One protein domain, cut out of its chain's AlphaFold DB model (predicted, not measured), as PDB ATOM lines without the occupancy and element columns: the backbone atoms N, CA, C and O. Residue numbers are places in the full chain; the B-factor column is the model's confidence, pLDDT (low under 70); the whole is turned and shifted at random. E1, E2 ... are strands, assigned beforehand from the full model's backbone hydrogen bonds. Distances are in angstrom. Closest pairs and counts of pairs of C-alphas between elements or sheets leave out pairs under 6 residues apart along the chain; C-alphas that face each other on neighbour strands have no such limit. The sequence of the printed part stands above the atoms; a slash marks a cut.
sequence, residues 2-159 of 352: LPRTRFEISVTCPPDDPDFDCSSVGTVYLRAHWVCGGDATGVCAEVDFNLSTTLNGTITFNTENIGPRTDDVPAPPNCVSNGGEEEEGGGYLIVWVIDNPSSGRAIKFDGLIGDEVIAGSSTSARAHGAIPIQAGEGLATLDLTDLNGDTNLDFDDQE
ATOM      1  N   LEU A   2     323.132 141.645 199.762       65.94
ATOM      2  CA  LEU A   2     323.606 142.991 199.433       65.94
ATOM      3  C   LEU A   2     325.139 142.931 199.352       65.94
ATOM      4  O   LEU A   2     325.704 142.116 200.085       65.94
ATOM      5  N   PRO A   3     325.782 143.700 198.458       75.56
ATOM      6  CA  PRO A   3     327.241 143.788 198.431       75.56
ATOM      7  C   PRO A   3     327.762 144.389 199.742       75.56
ATOM      8  O   PRO A   3     327.081 145.250 200.312       75.56
ATOM      9  N   ARG A   4     328.934 143.942 200.213       83.94
ATOM     10  CA  ARG A   4     329.587 144.519 201.395       83.94
ATOM     11  C   ARG A   4     330.159 145.881 201.044       83.94
ATOM     12  O   ARG A   4     329.864 146.827 201.754       83.94
ATOM     13  N   THR A   5     330.867 146.004 199.921       88.19
ATOM     14  CA  THR A   5     331.476 147.274 199.494       88.19
ATOM     15  C   THR A   5     330.949 147.708 198.134       88.19
ATOM     16  O   THR A   5     331.029 146.962 197.158       88.19
ATOM     17  N   ARG A   6     330.430 148.935 198.050       90.25
ATOM     18  CA  ARG A   6     329.943 149.561 196.816       90.25
ATOM     19  C   ARG A   6     330.720 150.837 196.532       90.25
ATOM     20  O   ARG A   6     330.920 151.632 197.435       90.25
ATOM     21  N   PHE A   7     331.054 151.053 195.268       93.69
ATOM     22  CA  PHE A   7     331.712 152.257 194.780       93.69
ATOM     23  C   PHE A   7     330.770 153.044 193.882       93.69
ATOM     24  O   PHE A   7     330.040 152.463 193.067       93.69
ATOM     25  N   GLU A   8     330.820 154.364 194.011       94.56
ATOM     26  CA  GLU A   8     330.120 155.315 193.162       94.56
ATOM     27  C   GLU A   8     331.115 156.348 192.638       94.56
ATOM     28  O   GLU A   8     331.815 157.009 193.398       94.56
ATOM     29  N   ILE A   9     331.194 156.479 191.314       95.94
ATOM     30  CA  ILE A   9     332.095 157.429 190.653       95.94
ATOM     31  C   ILE A   9     331.261 158.275 189.712       95.94
ATOM     32  O   ILE A   9     330.661 157.756 188.772       95.94
ATOM     33  N   SER A  10     331.227 159.577 189.951       95.94
ATOM     34  CA  SER A  10     330.556 160.530 189.078       95.94
ATOM     35  C   SER A  10     331.567 161.397 188.350       95.94
ATOM     36  O   SER A  10     332.610 161.773 188.884       95.94
ATOM     37  N   VAL A  11     331.228 161.734 187.113       96.00
ATOM     38  CA  VAL A  11     332.047 162.597 186.269       96.00
ATOM     39  C   VAL A  11     331.330 163.922 186.103       96.00
ATOM     40  O   VAL A  11     330.183 163.964 185.666       96.00
ATOM     41  N   THR A  12     332.003 165.017 186.422       94.94
ATOM     42  CA  THR A  12     331.527 166.372 186.160       94.94
ATOM     43  C   THR A  12     332.433 167.074 185.157       94.94
ATOM     44  O   THR A  12     333.527 166.607 184.843       94.94
ATOM     45  N   CYS A  13     331.955 168.191 184.619       93.94
ATOM     46  CA  CYS A  13     332.816 169.073 183.849       93.94
ATOM     47  C   CYS A  13     333.892 169.648 184.787       93.94
ATOM     48  O   CYS A  13     333.499 170.106 185.864       93.94
ATOM     49  N   PRO A  14     335.193 169.632 184.430       93.06
ATOM     50  CA  PRO A  14     336.256 170.119 185.306       93.06
ATOM     51  C   PRO A  14     335.951 171.534 185.823       93.06
ATOM     52  O   PRO A  14     335.908 172.477 185.033       93.06
ATOM     53  N   PRO A  15     335.689 171.714 187.131       86.56
ATOM     54  CA  PRO A  15     335.235 172.994 187.664       86.56
ATOM     55  C   PRO A  15     336.358 174.036 187.698       86.56
ATOM     56  O   PRO A  15     336.077 175.235 187.716       86.56
ATOM     57  N   ASP A  16     337.611 173.577 187.690       83.06
ATOM     58  CA  ASP A  16     338.810 174.411 187.735       83.06
ATOM     59  C   ASP A  16     339.289 174.858 186.338       83.06
ATOM     60  O   ASP A  16     340.214 175.664 186.242       83.06
ATOM     61  N   ASP A  17     338.634 174.398 185.262       86.81
ATOM     62  CA  ASP A  17     338.879 174.831 183.878       86.81
ATOM     63  C   ASP A  17     337.603 175.446 183.267       86.81
ATOM     64  O   ASP A  17     336.833 174.771 182.577       86.81
ATOM     65  N   PRO A  18     337.332 176.740 183.526       83.50
ATOM     66  CA  PRO A  18     336.108 177.395 183.067       83.50
ATOM     67  C   PRO A  18     336.051 177.604 181.546       83.50
ATOM     68  O   PRO A  18     334.977 177.909 181.026       83.50
ATOM     69  N   ASP A  19     337.182 177.478 180.843       88.31
ATOM     70  CA  ASP A  19     337.277 177.684 179.396       88.31
ATOM     71  C   ASP A  19     337.068 176.377 178.606       88.31
ATOM     72  O   ASP A  19     336.903 176.407 177.380       88.31
ATOM     73  N   PHE A  20     337.029 175.227 179.286       91.94
ATOM     74  CA  PHE A  20     336.813 173.926 178.663       91.94
ATOM     75  C   PHE A  20     335.334 173.674 178.319       91.94
ATOM     76  O   PHE A  20     334.456 173.587 179.182       91.94
ATOM     77  N   ASP A  21     335.042 173.498 177.024       91.19
ATOM     78  CA  ASP A  21     333.691 173.197 176.543       91.19
ATOM     79  C   ASP A  21     333.364 171.698 176.610       91.19
ATOM     80  O   ASP A  21     333.552 170.912 175.671       91.19
ATOM     81  N   CYS A  22     332.753 171.335 177.728       92.12
ATOM     82  CA  CYS A  22     332.219 170.014 178.003       92.12
ATOM     83  C   CYS A  22     331.090 169.553 177.064       92.12
ATOM     84  O   CYS A  22     330.794 168.363 177.021       92.12
ATOM     85  N   SER A  23     330.465 170.428 176.268       88.88
ATOM     86  CA  SER A  23     329.387 170.012 175.353       88.88
ATOM     87  C   SER A  23     329.854 169.052 174.250       88.88
ATOM     88  O   SER A  23     329.044 168.328 173.667       88.88
ATOM     89  N   SER A  24     331.162 169.030 173.983       84.06
ATOM     90  CA  SER A  24     331.805 168.180 172.980       84.06
ATOM     91  C   SER A  24     332.267 166.815 173.511       84.06
ATOM     92  O   SER A  24     332.592 165.925 172.721       84.06
ATOM     93  N   VAL A  25     332.276 166.622 174.834       87.31
ATOM     94  CA  VAL A  25     332.732 165.378 175.463       87.31
ATOM     95  C   VAL A  25     331.619 164.335 175.380       87.31
ATOM     96  O   VAL A  25     330.595 164.434 176.053       87.31
ATOM     97  N   GLY A  26     331.819 163.326 174.531       87.38
ATOM     98  CA  GLY A  26     330.870 162.222 174.367       87.38
ATOM     99  C   GLY A  26     330.959 161.209 175.508       87.38
ATOM    100  O   GLY A  26     330.078 161.132 176.361       87.38
ATOM    101  N   THR A  27     332.035 160.428 175.511       94.56
ATOM    102  CA  THR A  27     332.321 159.407 176.525       94.56
ATOM    103  C   THR A  27     333.590 159.789 177.269       94.56
ATOM    104  O   THR A  27     334.572 160.193 176.650       94.56
ATOM    105  N   VAL A  28     333.563 159.633 178.587       96.44
ATOM    106  CA  VAL A  28     334.736 159.722 179.453       96.44
ATOM    107  C   VAL A  28     335.155 158.301 179.792       96.44
ATOM    108  O   VAL A  28     334.372 157.523 180.346       96.44
ATOM    109  N   TYR A  29     336.376 157.953 179.403       96.88
ATOM    110  CA  TYR A  29     336.969 156.653 179.676       96.88
ATOM    111  C   TYR A  29     337.822 156.753 180.929       96.88
ATOM    112  O   TYR A  29     338.639 157.664 181.052       96.88
ATOM    113  N   LEU A  30     337.637 155.815 181.845       97.06
ATOM    114  CA  LEU A  30     338.405 155.749 183.077       97.06
ATOM    115  C   LEU A  30     339.226 154.468 183.080       97.06
ATOM    116  O   LEU A  30     338.782 153.436 182.567       97.06
ATOM    117  N   ARG A  31     340.388 154.531 183.712       95.62
ATOM    118  CA  ARG A  31     341.116 153.353 184.158       95.62
ATOM    119  C   ARG A  31     341.094 153.322 185.671       95.62
ATOM    120  O   ARG A  31     341.197 154.353 186.330       95.62
ATOM    121  N   ALA A  32     340.876 152.130 186.184       95.31
ATOM    122  CA  ALA A  32     340.705 151.845 187.583       95.31
ATOM    123  C   ALA A  32     341.654 150.713 187.966       95.31
ATOM    124  O   ALA A  32     341.902 149.805 187.169       95.31
ATOM    125  N   HIS A  33     342.184 150.795 189.178       92.00
ATOM    126  CA  HIS A  33     343.270 149.952 189.630       92.00
ATOM    127  C   HIS A  33     343.025 149.538 191.077       92.00
ATOM    128  O   HIS A  33     343.086 150.366 191.990       92.00
ATOM    129  N   TRP A  34     342.706 148.258 191.274       92.19
ATOM    130  CA  TRP A  34     342.629 147.669 192.610       92.19
ATOM    131  C   TRP A  34     344.035 147.456 193.150       92.19
ATOM    132  O   TRP A  34     344.831 146.828 192.460       92.19
ATOM    133  N   VAL A  35     344.307 147.879 194.384       91.25
ATOM    134  CA  VAL A  35     345.535 147.533 195.114       91.25
ATOM    135  C   VAL A  35     345.170 146.828 196.412       91.25
ATOM    136  O   VAL A  35     344.406 147.358 197.217       91.25
ATOM    137  N   CYS A  36     345.728 145.643 196.633       87.12
ATOM    138  CA  CYS A  36     345.600 144.936 197.902       87.12
ATOM    139  C   CYS A  36     346.504 145.499 198.999       87.12
ATOM    140  O   CYS A  36     347.625 145.941 198.739       87.12
ATOM    141  N   GLY A  37     346.052 145.341 200.244       75.38
ATOM    142  CA  GLY A  37     346.906 145.349 201.425       75.38
ATOM    143  C   GLY A  37     348.010 144.307 201.264       75.38
ATOM    144  O   GLY A  37     347.755 143.135 200.977       75.38
ATOM    145  N   GLY A  38     349.257 144.766 201.336       66.31
ATOM    146  CA  GLY A  38     350.441 143.924 201.205       66.31
ATOM    147  C   GLY A  38     350.992 143.496 202.558       66.31
ATOM    148  O   GLY A  38     352.138 143.087 202.649       66.31
ATOM    149  N   ASP A  39     350.253 143.638 203.643       67.12
ATOM    150  CA  ASP A  39     350.725 143.487 205.014       67.12
ATOM    151  C   ASP A  39     351.184 142.048 205.339       67.12
ATOM    152  O   ASP A  39     352.203 141.882 206.019       67.12
ATOM    153  N   ALA A  40     350.528 141.001 204.821       72.31
ATOM    154  CA  ALA A  40     350.879 139.611 205.161       72.31
ATOM    155  C   ALA A  40     352.021 139.008 204.338       72.31
ATOM    156  O   ALA A  40     352.816 138.202 204.830       72.31
ATOM    157  N   THR A  41     352.095 139.364 203.058       79.38
ATOM    158  CA  THR A  41     353.099 138.816 202.127       79.38
ATOM    159  C   THR A  41     354.152 139.839 201.733       79.38
ATOM    160  O   THR A  41     355.198 139.474 201.210       79.38
ATOM    161  N   GLY A  42     353.882 141.118 201.982       85.81
ATOM    162  CA  GLY A  42     354.609 142.247 201.424       85.81
ATOM    163  C   GLY A  42     354.345 142.491 199.938       85.81
ATOM    164  O   GLY A  42     354.976 143.370 199.360       85.81
ATOM    165  N   VAL A  43     353.458 141.720 199.303       89.25
ATOM    166  CA  VAL A  43     353.114 141.860 197.887       89.25
ATOM    167  C   VAL A  43     351.799 142.602 197.752       89.25
ATOM    168  O   VAL A  43     350.779 142.166 198.276       89.25
ATOM    169  N   CYS A  44     351.819 143.681 196.979       89.75
ATOM    170  CA  CYS A  44     350.631 144.469 196.689       89.75
ATOM    171  C   CYS A  44     350.086 144.001 195.352       89.75
ATOM    172  O   CYS A  44     350.504 144.445 194.281       89.75
ATOM    173  N   ALA A  45     349.251 142.967 195.437       90.00
ATOM    174  CA  ALA A  45     348.572 142.417 194.280       90.00
ATOM    175  C   ALA A  45     347.602 143.455 193.724       90.00
ATOM    176  O   ALA A  45     346.920 144.148 194.481       90.00
ATOM    177  N   GLU A  46     347.523 143.522 192.406       90.31
ATOM    178  CA  GLU A  46     346.725 144.532 191.731       90.31
ATOM    179  C   GLU A  46     346.045 143.984 190.484       90.31
ATOM    180  O   GLU A  46     346.474 142.991 189.885       90.31
ATOM    181  N   VAL A  47     344.970 144.651 190.078       91.56
ATOM    182  CA  VAL A  47     344.351 144.395 188.783       91.56
ATOM    183  C   VAL A  47     343.746 145.672 188.220       91.56
ATOM    184  O   VAL A  47     342.975 146.373 188.878       91.56
ATOM    185  N   ASP A  48     344.099 145.935 186.967       92.25
ATOM    186  CA  ASP A  48     343.562 147.030 186.176       92.25
ATOM    187  C   ASP A  48     342.263 146.644 185.473       92.25
ATOM    188  O   ASP A  48     342.085 145.517 184.996       92.25
ATOM    189  N   PHE A  49     341.390 147.628 185.306       93.62
ATOM    190  CA  PHE A  49     340.209 147.532 184.464       93.62
ATOM    191  C   PHE A  49     339.795 148.904 183.946       93.62
ATOM    192  O   PHE A  49     340.142 149.944 184.502       93.62
ATOM    193  N   ASN A  50     339.043 148.898 182.851       94.69
ATOM    194  CA  ASN A  50     338.513 150.117 182.265       94.69
ATOM    195  C   ASN A  50     337.043 150.266 182.632       94.69
ATOM    196  O   ASN A  50     336.288 149.295 182.627       94.69
ATOM    197  N   LEU A  51     336.652 151.505 182.889       95.56
ATOM    198  CA  LEU A  51     335.273 151.915 183.102       95.56
ATOM    199  C   LEU A  51     334.914 152.983 182.074       95.56
ATOM    200  O   LEU A  51     335.790 153.617 181.472       95.56
ATOM    201  N   SER A  52     333.623 153.217 181.864       94.88
ATOM    202  CA  SER A  52     333.213 154.325 181.008       94.88
ATOM    203  C   SER A  52     331.896 154.936 181.437       94.88
ATOM    204  O   SER A  52     330.979 154.259 181.887       94.88
ATOM    205  N   THR A  53     331.795 156.247 181.267       95.31
ATOM    206  CA  THR A  53     330.556 156.981 181.513       95.31
ATOM    207  C   THR A  53     330.500 158.225 180.637       95.31
ATOM    208  O   THR A  53     331.306 158.412 179.725       95.31
ATOM    209  N   THR A  54     329.517 159.078 180.871       95.19
ATOM    210  CA  THR A  54     329.372 160.380 180.222       95.19
ATOM    211  C   THR A  54     329.560 161.486 181.250       95.19
ATOM    212  O   THR A  54     329.516 161.246 182.456       95.19
ATOM    213  N   LEU A  55     329.694 162.728 180.790       94.75
ATOM    214  CA  LEU A  55     329.556 163.875 181.683       94.75
ATOM    215  C   LEU A  55     328.220 163.834 182.437       94.75
ATOM    216  O   LEU A  55     327.179 163.519 181.858       94.75
ATOM    217  N   ASN A  56     328.268 164.172 183.723       93.75
ATOM    218  CA  ASN A  56     327.181 164.063 184.701       93.75
ATOM    219  C   ASN A  56     326.623 162.640 184.875       93.75
ATOM    220  O   ASN A  56     325.555 162.468 185.463       93.75
ATOM    221  N   GLY A  57     327.312 161.628 184.343       93.88
ATOM    222  CA  GLY A  57     327.000 160.227 184.564       93.88
ATOM    223  C   GLY A  57     327.656 159.707 185.840       93.88
ATOM    224  O   GLY A  57     328.682 160.227 186.284       93.88
ATOM    225  N   THR A  58     327.075 158.640 186.386       95.12
ATOM    226  CA  THR A  58     327.563 157.948 187.584       95.12
ATOM    227  C   THR A  58     327.731 156.466 187.279       95.12
ATOM    228  O   THR A  58     326.830 155.833 186.727       95.12
ATOM    229  N   ILE A  59     328.893 155.930 187.634       94.31
ATOM    230  CA  ILE A  59     329.231 154.511 187.582       94.31
ATOM    231  C   ILE A  59     328.993 153.940 188.973       94.31
ATOM    232  O   ILE A  59     329.407 154.541 189.964       94.31
ATOM    233  N   THR A  60     328.349 152.779 189.043       92.19
ATOM    234  CA  THR A  60     328.139 152.060 190.303       92.19
ATOM    235  C   THR A  60     328.525 150.598 190.133       92.19
ATOM    236  O   THR A  60     328.042 149.920 189.219       92.19
ATOM    237  N   PHE A  61     329.379 150.106 191.028       92.19
ATOM    238  CA  PHE A  61     329.850 148.720 191.053       92.19
ATOM    239  C   PHE A  61     330.204 148.285 192.484       92.19
ATOM    240  O   PHE A  61     330.143 149.079 193.418       92.19
ATOM    241  N   ASN A  62     330.502 147.002 192.677       88.75
ATOM    242  CA  ASN A  62     330.852 146.422 193.976       88.75
ATOM    243  C   ASN A  62     331.865 145.288 193.823       88.75
ATOM    244  O   ASN A  62     332.014 144.730 192.734       88.75
ATOM    245  N   THR A  63     332.535 144.950 194.923       85.50
ATOM    246  CA  THR A  63     333.610 143.950 194.957       85.50
ATOM    247  C   THR A  63     333.108 142.531 194.672       85.50
ATOM    248  O   THR A  63     333.819 141.747 194.043       85.50
ATOM    249  N   GLU A  64     331.871 142.193 195.054       83.38
ATOM    250  CA  GLU A  64     331.300 140.851 194.870       83.38
ATOM    251  C   GLU A  64     330.634 140.629 193.508       83.38
ATOM    252  O   GLU A  64     330.185 139.519 193.211       83.38
ATOM    253  N   ASN A  65     330.560 141.660 192.663       81.94
ATOM    254  CA  ASN A  65     329.877 141.612 191.372       81.94
ATOM    255  C   ASN A  65     328.381 141.226 191.453       81.94
ATOM    256  O   ASN A  65     327.854 140.518 190.588       81.94
ATOM    257  N   ILE A  66     327.669 141.706 192.477       76.62
ATOM    258  CA  ILE A  66     326.255 141.405 192.748       76.62
ATOM    259  C   ILE A  66     325.356 142.613 192.449       76.62
ATOM    260  O   ILE A  66     325.617 143.729 192.884       76.62
ATOM    261  N   GLY A  67     324.210 142.382 191.800       69.81
ATOM    262  CA  GLY A  67     323.162 143.399 191.637       69.81
ATOM    263  C   GLY A  67     323.326 144.286 190.392       69.81
ATOM    264  O   GLY A  67     323.981 143.870 189.434       69.81
ATOM    265  N   PRO A  68     322.662 145.460 190.343       62.69
ATOM    266  CA  PRO A  68     322.759 146.366 189.205       62.69
ATOM    267  C   PRO A  68     324.162 146.977 189.144       62.69
ATOM    268  O   PRO A  68     324.620 147.584 190.108       62.69
ATOM    269  N   ARG A  69     324.817 146.819 187.994       69.19
ATOM    270  CA  ARG A  69     326.127 147.392 187.689       69.19
ATOM    271  C   ARG A  69     326.073 148.107 186.350       69.19
ATOM    272  O   ARG A  69     325.337 147.681 185.458       69.19
ATOM    273  N   THR A  70     326.828 149.190 186.231       70.19
ATOM    274  CA  THR A  70     326.968 149.922 184.966       70.19
ATOM    275  C   THR A  70     328.043 149.314 184.067       70.19
ATOM    276  O   THR A  70     327.916 149.419 182.854       70.19
ATOM    277  N   ASP A  71     329.026 148.621 184.652       74.56
ATOM    278  CA  ASP A  71     330.159 148.000 183.959       74.56
ATOM    279  C   ASP A  71     330.501 146.615 184.544       74.56
ATOM    280  O   ASP A  71     330.155 146.298 185.687       74.56
ATOM    281  N   ASP A  72     331.188 145.784 183.756       75.81
ATOM    282  CA  ASP A  72     331.742 144.500 184.200       75.81
ATOM    283  C   ASP A  72     333.126 144.727 184.829       75.81
ATOM    284  O   ASP A  72     334.115 144.938 184.129       75.81
ATOM    285  N   VAL A  73     333.192 144.672 186.161       85.69
ATOM    286  CA  VAL A  73     334.409 144.932 186.942       85.69
ATOM    287  C   VAL A  73     335.012 143.606 187.419       85.69
ATOM    288  O   VAL A  73     334.284 142.770 187.962       85.69
ATOM    289  N   PRO A  74     336.318 143.344 187.227       88.56
ATOM    290  CA  PRO A  74     336.943 142.169 187.820       88.56
ATOM    291  C   PRO A  74     336.850 142.234 189.347       88.56
ATOM    292  O   PRO A  74     336.907 143.311 189.941       88.56
ATOM    293  N   ALA A  75     336.714 141.070 189.984       84.06
ATOM    294  CA  ALA A  75     336.827 140.994 191.436       84.06
ATOM    295  C   ALA A  75     338.203 141.538 191.875       84.06
ATOM    296  O   ALA A  75     339.183 141.322 191.148       84.06
ATOM    297  N   PRO A  76     338.288 142.219 193.032       85.81
ATOM    298  CA  PRO A  76     339.574 142.632 193.573       85.81
ATOM    299  C   PRO A  76     340.480 141.404 193.776       85.81
ATOM    300  O   PRO A  76     339.975 140.285 193.951       85.81
ATOM    301  N   PRO A  77     341.814 141.572 193.728       85.31
ATOM    302  CA  PRO A  77     342.727 140.474 194.001       85.31
ATOM    303  C   PRO A  77     342.489 139.925 195.415       85.31
ATOM    304  O   PRO A  77     341.953 140.607 196.284       85.31
ATOM    305  N   ASN A  78     342.866 138.669 195.649       80.25
ATOM    306  CA  ASN A  78     342.714 138.069 196.973       80.25
ATOM    307  C   ASN A  78     343.764 138.654 197.929       80.25
ATOM    308  O   ASN A  78     344.911 138.199 197.928       80.25
ATOM    309  N   CYS A  79     343.373 139.667 198.699       77.88
ATOM    310  CA  CYS A  79     344.239 140.333 199.659       77.88
ATOM    311  C   CYS A  79     344.416 139.425 200.880       77.88
ATOM    312  O   CYS A  79     343.462 139.101 201.579       77.88
ATOM    313  N   VAL A  80     345.637 138.934 201.088       72.50
ATOM    314  CA  VAL A  80     345.948 138.087 202.242       72.50
ATOM    315  C   VAL A  80     346.180 139.012 203.432       72.50
ATOM    316  O   VAL A  80     347.168 139.737 203.408       72.50
ATOM    317  N   SER A  81     345.319 138.964 204.449       66.56
ATOM    318  CA  SER A  81     345.551 139.671 205.714       66.56
ATOM    319  C   SER A  81     346.460 138.897 206.657       66.56
ATOM    320  O   SER A  81     346.575 137.661 206.609       66.56
ATOM    321  N   ASN A  82     347.114 139.632 207.551       63.75
ATOM    322  CA  ASN A  82     347.767 139.045 208.707       63.75
ATOM    323  C   ASN A  82     346.742 138.456 209.687       63.75
ATOM    324  O   ASN A  82     345.638 138.962 209.875       63.75
ATOM    325  N   GLY A  83     347.126 137.377 210.374       51.78
ATOM    326  CA  GLY A  83     346.311 136.835 211.459       51.78
ATOM    327  C   GLY A  83     346.235 137.832 212.617       51.78
ATOM    328  O   GLY A  83     347.229 138.008 213.318       51.78
ATOM    329  N   GLY A  84     345.067 138.446 212.820       51.97
ATOM    330  CA  GLY A  84     344.828 139.441 213.869       51.97
ATOM    331  C   GLY A  84     344.093 140.697 213.396       51.97
ATOM    332  O   GLY A  84     343.600 141.422 214.249       51.97
ATOM    333  N   GLU A  85     343.989 140.933 212.088       57.38
ATOM    334  CA  GLU A  85     343.121 141.981 211.537       57.38
ATOM    335  C   GLU A  85     341.654 141.531 211.613       57.38
ATOM    336  O   GLU A  85     341.339 140.379 211.291       57.38
ATOM    337  N   GLU A  86     340.763 142.411 212.080       51.16
ATOM    338  CA  GLU A  86     339.330 142.103 212.201       51.16
ATOM    339  C   GLU A  86     338.655 141.937 210.832       51.16
ATOM    340  O   GLU A  86     337.706 141.159 210.685       51.16
ATOM    341  N   GLU A  87     339.183 142.606 209.804       59.66
ATOM    342  CA  GLU A  87     338.746 142.459 208.422       59.66
ATOM    343  C   GLU A  87     339.691 141.525 207.641       59.66
ATOM    344  O   GLU A  87     340.912 141.674 207.644       59.66
ATOM    345  N   GLU A  88     339.124 140.519 206.964       57.88
ATOM    346  CA  GLU A  88     339.853 139.585 206.095       57.88
ATOM    347  C   GLU A  88     340.389 140.298 204.834       57.88
ATOM    348  O   GLU A  88     339.819 140.163 203.755       57.88
ATOM    349  N   GLY A  89     341.483 141.048 204.965       65.00
ATOM    350  CA  GLY A  89     342.211 141.657 203.851       65.00
ATOM    351  C   GLY A  89     341.558 142.938 203.329       65.00
ATOM    352  O   GLY A  89     340.441 142.929 202.817       65.00
ATOM    353  N   GLY A  90     342.289 144.049 203.421       80.12
ATOM    354  CA  GLY A  90     341.886 145.360 202.905       80.12
ATOM    355  C   GLY A  90     342.599 145.747 201.608       80.12
ATOM    356  O   GLY A  90     343.425 145.005 201.073       80.12
ATOM    357  N   GLY A  91     342.288 146.932 201.091       87.94
ATOM    358  CA  GLY A  91     342.907 147.490 199.895       87.94
ATOM    359  C   GLY A  91     342.352 148.869 199.561       87.94
ATOM    360  O   GLY A  91     341.575 149.440 200.322       87.94
ATOM    361  N   TYR A  92     342.742 149.406 198.413       91.62
ATOM    362  CA  TYR A  92     342.226 150.677 197.913       91.62
ATOM    363  C   TYR A  92     342.064 150.660 196.394       91.62
ATOM    364  O   TYR A  92     342.596 149.799 195.689       91.62
ATOM    365  N   LEU A  93     341.291 151.622 195.893       93.44
ATOM    366  CA  LEU A  93     341.033 151.823 194.474       93.44
ATOM    367  C   LEU A  93     341.614 153.158 194.022       93.44
ATOM    368  O   LEU A  93     341.285 154.200 194.588       93.44
ATOM    369  N   ILE A  94     342.403 153.137 192.952       95.06
ATOM    370  CA  ILE A  94     342.811 154.347 192.233       95.06
ATOM    371  C   ILE A  94     342.017 154.418 190.931       95.06
ATOM    372  O   ILE A  94     341.889 153.412 190.235       95.06
ATOM    373  N   VAL A  95     341.494 155.596 190.581       96.38
ATOM    374  CA  VAL A  95     340.788 155.818 189.311       96.38
ATOM    375  C   VAL A  95     341.254 157.115 188.669       96.38
ATOM    376  O   VAL A  95     341.307 158.152 189.325       96.38
ATOM    377  N   TRP A  96     341.555 157.062 187.374       96.69
ATOM    378  CA  TRP A  96     341.968 158.211 186.573       96.69
ATOM    379  C   TRP A  96     341.334 158.174 185.184       96.69
ATOM    380  O   TRP A  96     340.806 157.152 184.741       96.69
ATOM    381  N   VAL A  97     341.364 159.308 184.484       97.00
ATOM    382  CA  VAL A  97     340.823 159.420 183.124       97.00
ATOM    383  C   VAL A  97     341.886 159.036 182.102       97.00
ATOM    384  O   VAL A  97     343.051 159.413 182.228       97.00
ATOM    385  N   ILE A  98     341.470 158.300 181.073       97.12
ATOM    386  CA  ILE A  98     342.314 157.894 179.949       97.12
ATOM    387  C   ILE A  98     341.777 158.432 178.622       97.12
ATOM    388  O   ILE A  98     340.578 158.658 178.458       97.12
ATOM    389  N   ASP A  99     342.668 158.598 177.648       95.12
ATOM    390  CA  ASP A  99     342.325 159.121 176.324       95.12
ATOM    391  C   ASP A  99     341.336 158.229 175.559       95.12
ATOM    392  O   ASP A  99     340.378 158.709 174.954       95.12
ATOM    393  N   ASN A 100     341.566 156.920 175.566       93.94
ATOM    394  CA  ASN A 100     340.642 155.910 175.067       93.94
ATOM    395  C   ASN A 100     341.021 154.519 175.607       93.94
ATOM    396  O   ASN A 100     342.171 154.303 175.996       93.94
ATOM    397  N   PRO A 101     340.112 153.527 175.549       92.19
ATOM    398  CA  PRO A 101     340.366 152.196 176.105       92.19
ATOM    399  C   PRO A 101     341.485 151.405 175.416       92.19
ATOM    400  O   PRO A 101     341.930 150.403 175.965       92.19
ATOM    401  N   SER A 102     341.891 151.784 174.195       92.44
ATOM    402  CA  SER A 102     342.882 151.033 173.411       92.44
ATOM    403  C   SER A 102     344.316 151.466 173.701       92.44
ATOM    404  O   SER A 102     345.191 150.609 173.784       92.44
ATOM    405  N   SER A 103     344.574 152.770 173.840       92.06
ATOM    406  CA  SER A 103     345.889 153.278 174.254       92.06
ATOM    407  C   SER A 103     346.033 153.379 175.765       92.06
ATOM    408  O   SER A 103     347.144 153.220 176.257       92.06
ATOM    409  N   GLY A 104     344.938 153.627 176.494       92.75
ATOM    410  CA  GLY A 104     344.926 153.638 177.955       92.75
ATOM    411  C   GLY A 104     345.845 154.683 178.586       92.75
ATOM    412  O   GLY A 104     346.311 154.457 179.701       92.75
ATOM    413  N   ARG A 105     346.144 155.780 177.877       95.00
ATOM    414  CA  ARG A 105     347.081 156.807 178.349       95.00
ATOM    415  C   ARG A 105     346.351 157.781 179.253       95.00
ATOM    416  O   ARG A 105     345.279 158.255 178.874       95.00
ATOM    417  N   ALA A 106     346.935 158.076 180.407       96.19
ATOM    418  CA  ALA A 106     346.375 159.021 181.358       96.19
ATOM    419  C   ALA A 106     346.305 160.437 180.758       96.19
ATOM    420  O   ALA A 106     347.217 160.876 180.047       96.19
ATOM    421  N   ILE A 107     345.188 161.123 181.004       96.25
ATOM    422  CA  ILE A 107     344.946 162.496 180.556       96.25
ATOM    423  C   ILE A 107     344.458 163.373 181.703       96.25
ATOM    424  O   ILE A 107     343.799 162.900 182.633       96.25
ATOM    425  N   LYS A 108     344.720 164.676 181.603       96.00
ATOM    426  CA  LYS A 108     344.200 165.654 182.550       96.00
ATOM    427  C   LYS A 108     342.690 165.754 182.408       96.00
ATOM    428  O   LYS A 108     342.170 166.146 181.362       96.00
ATOM    429  N   PHE A 109     341.993 165.454 183.494       95.69
ATOM    430  CA  PHE A 109     340.561 165.667 183.611       95.69
ATOM    431  C   PHE A 109     340.190 165.791 185.093       95.69
ATOM    432  O   PHE A 109     339.890 164.808 185.772       95.69
ATOM    433  N   ASP A 110     340.202 167.023 185.590       94.88
ATOM    434  CA  ASP A 110     339.965 167.368 186.997       94.88
ATOM    435  C   ASP A 110     338.458 167.393 187.319       94.88
ATOM    436  O   ASP A 110     337.912 168.374 187.807       94.88
ATOM    437  N   GLY A 111     337.740 166.326 186.959       94.06
ATOM    438  CA  GLY A 111     336.276 166.247 187.035       94.06
ATOM    439  C   GLY A 111     335.745 164.967 187.674       94.06
ATOM    440  O   GLY A 111     334.556 164.676 187.546       94.06
ATOM    441  N   LEU A 112     336.600 164.175 188.324       95.38
ATOM    442  CA  LEU A 112     336.190 162.952 189.013       95.38
ATOM    443  C   LEU A 112     335.810 163.245 190.463       95.38
ATOM    444  O   LEU A 112     336.558 163.883 191.201       95.38
ATOM    445  N   ILE A 113     334.654 162.735 190.872       94.12
ATOM    446  CA  ILE A 113     334.217 162.684 192.267       94.12
ATOM    447  C   ILE A 113     333.689 161.284 192.555       94.12
ATOM    448  O   ILE A 113     333.195 160.603 191.657       94.12
ATOM    449  N   GLY A 114     333.753 160.852 193.804       93.69
ATOM    450  CA  GLY A 114     333.211 159.557 194.165       93.69
ATOM    451  C   GLY A 114     333.250 159.289 195.650       93.69
ATOM    452  O   GLY A 114     333.783 160.080 196.435       93.69
ATOM    453  N   ASP A 115     332.683 158.151 195.997       93.56
ATOM    454  CA  ASP A 115     332.655 157.608 197.337       93.56
ATOM    455  C   ASP A 115     332.578 156.082 197.286       93.56
ATOM    456  O   ASP A 115     332.238 155.471 196.265       93.56
ATOM    457  N   GLU A 116     332.918 155.472 198.408       91.81
ATOM    458  CA  GLU A 116     332.589 154.087 198.686       91.81
ATOM    459  C   GLU A 116     331.649 154.008 199.885       91.81
ATOM    460  O   GLU A 116     331.693 154.843 200.789       91.81
ATOM    461  N   VAL A 117     330.822 152.969 199.900       89.75
ATOM    462  CA  VAL A 117     329.965 152.600 201.022       89.75
ATOM    463  C   VAL A 117     330.262 151.156 201.381       89.75
ATOM    464  O   VAL A 117     330.129 150.267 200.536       89.75
ATOM    465  N   ILE A 118     330.613 150.918 202.640       87.12
ATOM    466  CA  ILE A 118     330.897 149.596 203.180       87.12
ATOM    467  C   ILE A 118     329.837 149.271 204.234       87.12
ATOM    468  O   ILE A 118     329.659 149.987 205.214       87.12
ATOM    469  N   ALA A 119     329.081 148.204 204.015       82.94
ATOM    470  CA  ALA A 119     328.091 147.713 204.956       82.94
ATOM    471  C   ALA A 119     328.782 146.878 206.045       82.94
ATOM    472  O   ALA A 119     329.240 145.769 205.765       82.94
ATOM    473  N   GLY A 120     328.822 147.390 207.278       74.12
ATOM    474  CA  GLY A 120     329.332 146.654 208.439       74.12
ATOM    475  C   GLY A 120     328.315 145.636 208.962       74.12
ATOM    476  O   GLY A 120     328.623 144.462 209.169       74.12
ATOM    477  N   SER A 121     327.052 146.046 209.104       74.19
ATOM    478  CA  SER A 121     325.980 145.188 209.621       74.19
ATOM    479  C   SER A 121     324.613 145.520 209.009       74.19
ATOM    480  O   SER A 121     324.479 146.338 208.102       74.19
ATOM    481  N   SER A 122     323.543 144.888 209.503       72.31
ATOM    482  CA  SER A 122     322.175 145.261 209.113       72.31
ATOM    483  C   SER A 122     321.757 146.648 209.622       72.31
ATOM    484  O   SER A 122     320.738 147.177 209.169       72.31
ATOM    485  N   THR A 123     322.522 147.222 210.552       72.44
ATOM    486  CA  THR A 123     322.246 148.499 211.220       72.44
ATOM    487  C   THR A 123     323.397 149.496 211.132       72.44
ATOM    488  O   THR A 123     323.263 150.589 211.678       72.44
ATOM    489  N   SER A 124     324.492 149.156 210.449       77.44
ATOM    490  CA  SER A 124     325.670 150.015 210.321       77.44
ATOM    491  C   SER A 124     326.263 149.960 208.912       77.44
ATOM    492  O   SER A 124     326.211 148.930 208.231       77.44
ATOM    493  N   ALA A 125     326.737 151.112 208.453       82.62
ATOM    494  CA  ALA A 125     327.399 151.280 207.175       82.62
ATOM    495  C   ALA A 125     328.286 152.525 207.234       82.62
ATOM    496  O   ALA A 125     327.822 153.608 207.617       82.62
ATOM    497  N   ARG A 126     329.522 152.360 206.777       85.31
ATOM    498  CA  ARG A 126     330.529 153.405 206.672       85.31
ATOM    499  C   ARG A 126     330.601 153.872 205.233       85.31
ATOM    500  O   ARG A 126     330.263 153.141 204.302       85.31
ATOM    501  N   ALA A 127     330.988 155.123 205.049       87.19
ATOM    502  CA  ALA A 127     331.183 155.679 203.725       87.19
ATOM    503  C   ALA A 127     332.421 156.556 203.721       87.19
ATOM    504  O   ALA A 127     332.583 157.366 204.636       87.19
ATOM    505  N   HIS A 128     333.257 156.420 202.697       88.75
ATOM    506  CA  HIS A 128     334.467 157.214 202.520       88.75
ATOM    507  C   HIS A 128     334.346 158.020 201.237       88.75
ATOM    508  O   HIS A 128     334.106 157.474 200.163       88.75
ATOM    509  N   GLY A 129     334.504 159.339 201.344       90.50
ATOM    510  CA  GLY A 129     334.666 160.173 200.160       90.50
ATOM    511  C   GLY A 129     336.023 159.893 199.522       90.50
ATOM    512  O   GLY A 129     337.027 159.804 200.233       90.50
ATOM    513  N   ALA A 130     336.062 159.789 198.195       91.12
ATOM    514  CA  ALA A 130     337.319 159.654 197.471       91.12
ATOM    515  C   ALA A 130     338.242 160.847 197.769       91.12
ATOM    516  O   ALA A 130     337.781 161.982 197.907       91.12
ATOM    517  N   ILE A 131     339.551 160.596 197.841       91.81
ATOM    518  CA  ILE A 131     340.566 161.643 197.992       91.81
ATOM    519  C   ILE A 131     340.931 162.143 196.588       91.81
ATOM    520  O   ILE A 131     341.589 161.414 195.845       91.81
ATOM    521  N   PRO A 132     340.517 163.358 196.183       91.06
ATOM    522  CA  PRO A 132     340.805 163.844 194.846       91.06
ATOM    523  C   PRO A 132     342.261 164.314 194.747       91.06
ATOM    524  O   PRO A 132     342.721 165.118 195.562       91.06
ATOM    525  N   ILE A 133     342.962 163.875 193.704       91.81
ATOM    526  CA  ILE A 133     344.296 164.362 193.341       91.81
ATOM    527  C   ILE A 133     344.181 165.005 191.963       91.81
ATOM    528  O   ILE A 133     343.810 164.344 190.997       91.81
ATOM    529  N   GLN A 134     344.455 166.306 191.888       91.94
ATOM    530  CA  GLN A 134     344.350 167.052 190.633       91.94
ATOM    531  C   GLN A 134     345.558 166.769 189.739       91.94
ATOM    532  O   GLN A 134     346.654 166.507 190.240       91.94
ATOM    533  N   ALA A 135     345.383 166.881 188.428       93.12
ATOM    534  CA  ALA A 135     346.498 166.906 187.492       93.12
ATOM    535  C   ALA A 135     347.374 168.163 187.689       93.12
ATOM    536  O   ALA A 135     346.986 169.142 188.342       93.12
ATOM    537  N   GLY A 136     348.558 168.167 187.079       91.56
ATOM    538  CA  GLY A 136     349.471 169.304 187.055       91.56
ATOM    539  C   GLY A 136     348.793 170.595 186.575       91.56
ATOM    540  O   GLY A 136     347.932 170.596 185.690       91.56
ATOM    541  N   GLU A 137     349.185 171.730 187.165       90.00
ATOM    542  CA  GLU A 137     348.646 173.058 186.803       90.00
ATOM    543  C   GLU A 137     349.116 173.518 185.407       90.00
ATOM    544  O   GLU A 137     348.516 174.418 184.827       90.00
ATOM    545  N   GLY A 138     350.188 172.922 184.871       90.69
ATOM    546  CA  GLY A 138     350.764 173.271 183.566       90.69
ATOM    547  C   GLY A 138     350.118 172.584 182.359       90.69
ATOM    548  O   GLY A 138     350.504 172.882 181.231       90.69
ATOM    549  N   LEU A 139     349.167 171.680 182.586       93.56
ATOM    550  CA  LEU A 139     348.495 170.887 181.557       93.56
ATOM    551  C   LEU A 139     347.126 171.497 181.230       93.56
ATOM    552  O   LEU A 139     346.420 171.944 182.136       93.56
ATOM    553  N   ALA A 140     346.721 171.487 179.959       94.19
ATOM    554  CA  ALA A 140     345.344 171.789 179.579       94.19
ATOM    555  C   ALA A 140     344.453 170.549 179.753       94.19
ATOM    556  O   ALA A 140     344.927 169.412 179.721       94.19
ATOM    557  N   THR A 141     343.145 170.743 179.939       94.88
ATOM    558  CA  THR A 141     342.203 169.615 179.984       94.88
ATOM    559  C   THR A 141     342.304 168.778 178.703       94.88
ATOM    560  O   THR A 141     342.299 169.320 177.598       94.88
ATOM    561  N   LEU A 142     342.355 167.451 178.865       94.19
ATOM    562  CA  LEU A 142     342.617 166.418 177.849       94.19
ATOM    563  C   LEU A 142     344.075 166.258 177.382       94.19
ATOM    564  O   LEU A 142     344.332 165.363 176.571       94.19
ATOM    565  N   ASP A 143     345.027 167.048 177.884       96.00
ATOM    566  CA  ASP A 143     346.446 166.780 177.632       96.00
ATOM    567  C   ASP A 143     346.876 165.468 178.297       96.00
ATOM    568  O   ASP A 143     346.334 165.071 179.331       96.00
ATOM    569  N   LEU A 144     347.867 164.793 177.708       96.81
ATOM    570  CA  LEU A 144     348.508 163.641 178.340       96.81
ATOM    571  C   LEU A 144     349.187 164.084 179.637       96.81
ATOM    572  O   LEU A 144     349.893 165.093 179.638       96.81
ATOM    573  N   THR A 145     348.983 163.324 180.713       96.00
ATOM    574  CA  THR A 145     349.666 163.583 181.990       96.00
ATOM    575  C   THR A 145     351.065 162.995 182.015       96.00
ATOM    576  O   THR A 145     351.924 163.608 182.618       96.00
ATOM    577  N   ASP A 146     351.291 161.875 181.323       93.94
ATOM    578  CA  ASP A 146     352.594 161.207 181.190       93.94
ATOM    579  C   ASP A 146     353.539 162.047 180.305       93.94
ATOM    580  O   ASP A 146     353.559 161.935 179.071       93.94
ATOM    581  N   LEU A 147     354.266 162.967 180.939       93.81
ATOM    582  CA  LEU A 147     355.213 163.892 180.319       93.81
ATOM    583  C   LEU A 147     356.589 163.255 180.143       93.81
ATOM    584  O   LEU A 147     357.348 163.674 179.257       93.81
ATOM    585  N   ASN A 148     356.923 162.269 180.975       93.12
ATOM    586  CA  ASN A 148     358.217 161.597 180.963       93.12
ATOM    587  C   ASN A 148     358.244 160.334 180.057       93.12
ATOM    588  O   ASN A 148     359.324 159.900 179.639       93.12
ATOM    589  N   GLY A 149     357.077 159.815 179.663       90.50
ATOM    590  CA  GLY A 149     356.886 158.655 178.793       90.50
ATOM    591  C   GLY A 149     357.065 157.297 179.480       90.50
ATOM    592  O   GLY A 149     357.343 156.314 178.781       90.50
ATOM    593  N   ASP A 150     356.987 157.232 180.808       90.12
ATOM    594  CA  ASP A 150     357.217 156.021 181.602       90.12
ATOM    595  C   ASP A 150     355.934 155.258 181.964       90.12
ATOM    596  O   ASP A 150     356.018 154.137 182.471       90.12
ATOM    597  N   THR A 151     354.771 155.811 181.606       87.31
ATOM    598  CA  THR A 151     353.423 155.260 181.813       87.31
ATOM    599  C   THR A 151     352.945 155.165 183.265       87.31
ATOM    600  O   THR A 151     351.874 154.598 183.503       87.31
ATOM    601  N   ASN A 152     353.693 155.718 184.218       88.56
ATOM    602  CA  ASN A 152     353.311 155.773 185.623       88.56
ATOM    603  C   ASN A 152     352.379 156.963 185.903       88.56
ATOM    604  O   ASN A 152     352.128 157.816 185.052       88.56
ATOM    605  N   LEU A 153     351.807 156.986 187.108       90.88
ATOM    606  CA  LEU A 153     351.133 158.168 187.639       90.88
ATOM    607  C   LEU A 153     352.127 158.916 188.532       90.88
ATOM    608  O   LEU A 153     352.338 158.511 189.676       90.88
ATOM    609  N   ASP A 154     352.718 159.998 188.026       92.06
ATOM    610  CA  ASP A 154     353.705 160.762 188.791       92.06
ATOM    611  C   ASP A 154     353.068 161.890 189.614       92.06
ATOM    612  O   ASP A 154     352.464 162.831 189.097       92.06
ATOM    613  N   PHE A 155     353.251 161.835 190.934       92.25
ATOM    614  CA  PHE A 155     352.783 162.856 191.878       92.25
ATOM    615  C   PHE A 155     353.889 163.881 192.178       92.25
ATOM    616  O   PHE A 155     354.350 164.007 193.315       92.25
ATOM    617  N   ASP A 156     354.338 164.608 191.151       90.12
ATOM    618  CA  ASP A 156     355.544 165.453 191.178       90.12
ATOM    619  C   ASP A 156     355.296 166.955 190.900       90.12
ATOM    620  O   ASP A 156     356.243 167.718 190.703       90.12
ATOM    621  N   ASP A 157     354.027 167.382 190.902       91.12
ATOM    622  CA  ASP A 157     353.502 168.694 190.481       91.12
ATOM    623  C   ASP A 157     353.552 169.001 188.970       91.12
ATOM    624  O   ASP A 157     352.941 169.994 188.547       91.12
ATOM    625  N   GLN A 158     354.210 168.175 188.150       92.94
ATOM    626  CA  GLN A 158     354.217 168.316 186.691       92.94
ATOM    627  C   GLN A 158     353.084 167.512 186.054       92.94
ATOM    628  O   GLN A 158     352.321 168.078 185.267       92.94
ATOM    629  N   GLU A 159     352.951 166.237 186.421       94.62
ATOM    630  CA  GLU A 159     351.933 165.335 185.865       94.62
ATOM    631  C   GLU A 159     350.659 165.334 186.717       94.62
ATOM    632  O   GLU A 159     349.587 165.729 186.249       94.62
TER     633      GLU A 159
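AT A GLANCE: This is residues 2 to 159 of the 352 residues of an uncharacterized protein of Gemmatimonadetes bacterium (UniProt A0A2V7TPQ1). With little regular structure, this is a sandwich of two antiparallel sheets, E4-E1-E6-E7 and E3-E2-E5, partly face to face, their strands crossed at 36 degrees; residues 136 to 159 wind at one end. The 158 printed residues include seven named strands, E1 to E7 in chain order, and no named helix; under half, 50, are in named elements, an all-strand class. It is compact, radius of gyration of the C-alphas 16.8 A, spanning 50 by 33 by 26 A.

HOW THE PARTS SIT: E1, residues 5 to 11, is antiparallel to E4, residues 58 to 62, at 163 degrees (N 9 to O 59, 3.0 A), and to E6, residues 112 to 119 (N 6 to O 117, 2.8 A). E2, residues 28 to 36, forms a hairpin with E3, residues 46 to 53 (N 30 to O 51, 2.9 A), and is antiparallel to E5, residues 91 to 98 (N 33 to O 94, 2.8 A). E6 and E7, residues 125 to 129, form a hairpin (N 118 to O 126, 2.8 A). The closest C-alphas of E3 and E4 are Thr 53 and Ile 59, 6.7 A.

IN THESE COORDINATES: E1 begins at C-alpha 5 (331.476, 147.274, 199.494); E2 is 26.0 A long; E7 ends at C-alpha 129 (334.666, 160.173, 200.160).

THE WHOLE: The printed part has no cut. Links E1 to E2, E4 to E5 and E5 to E6 are long. Confidence is under 70 at 15 residues, among them 81 to 89.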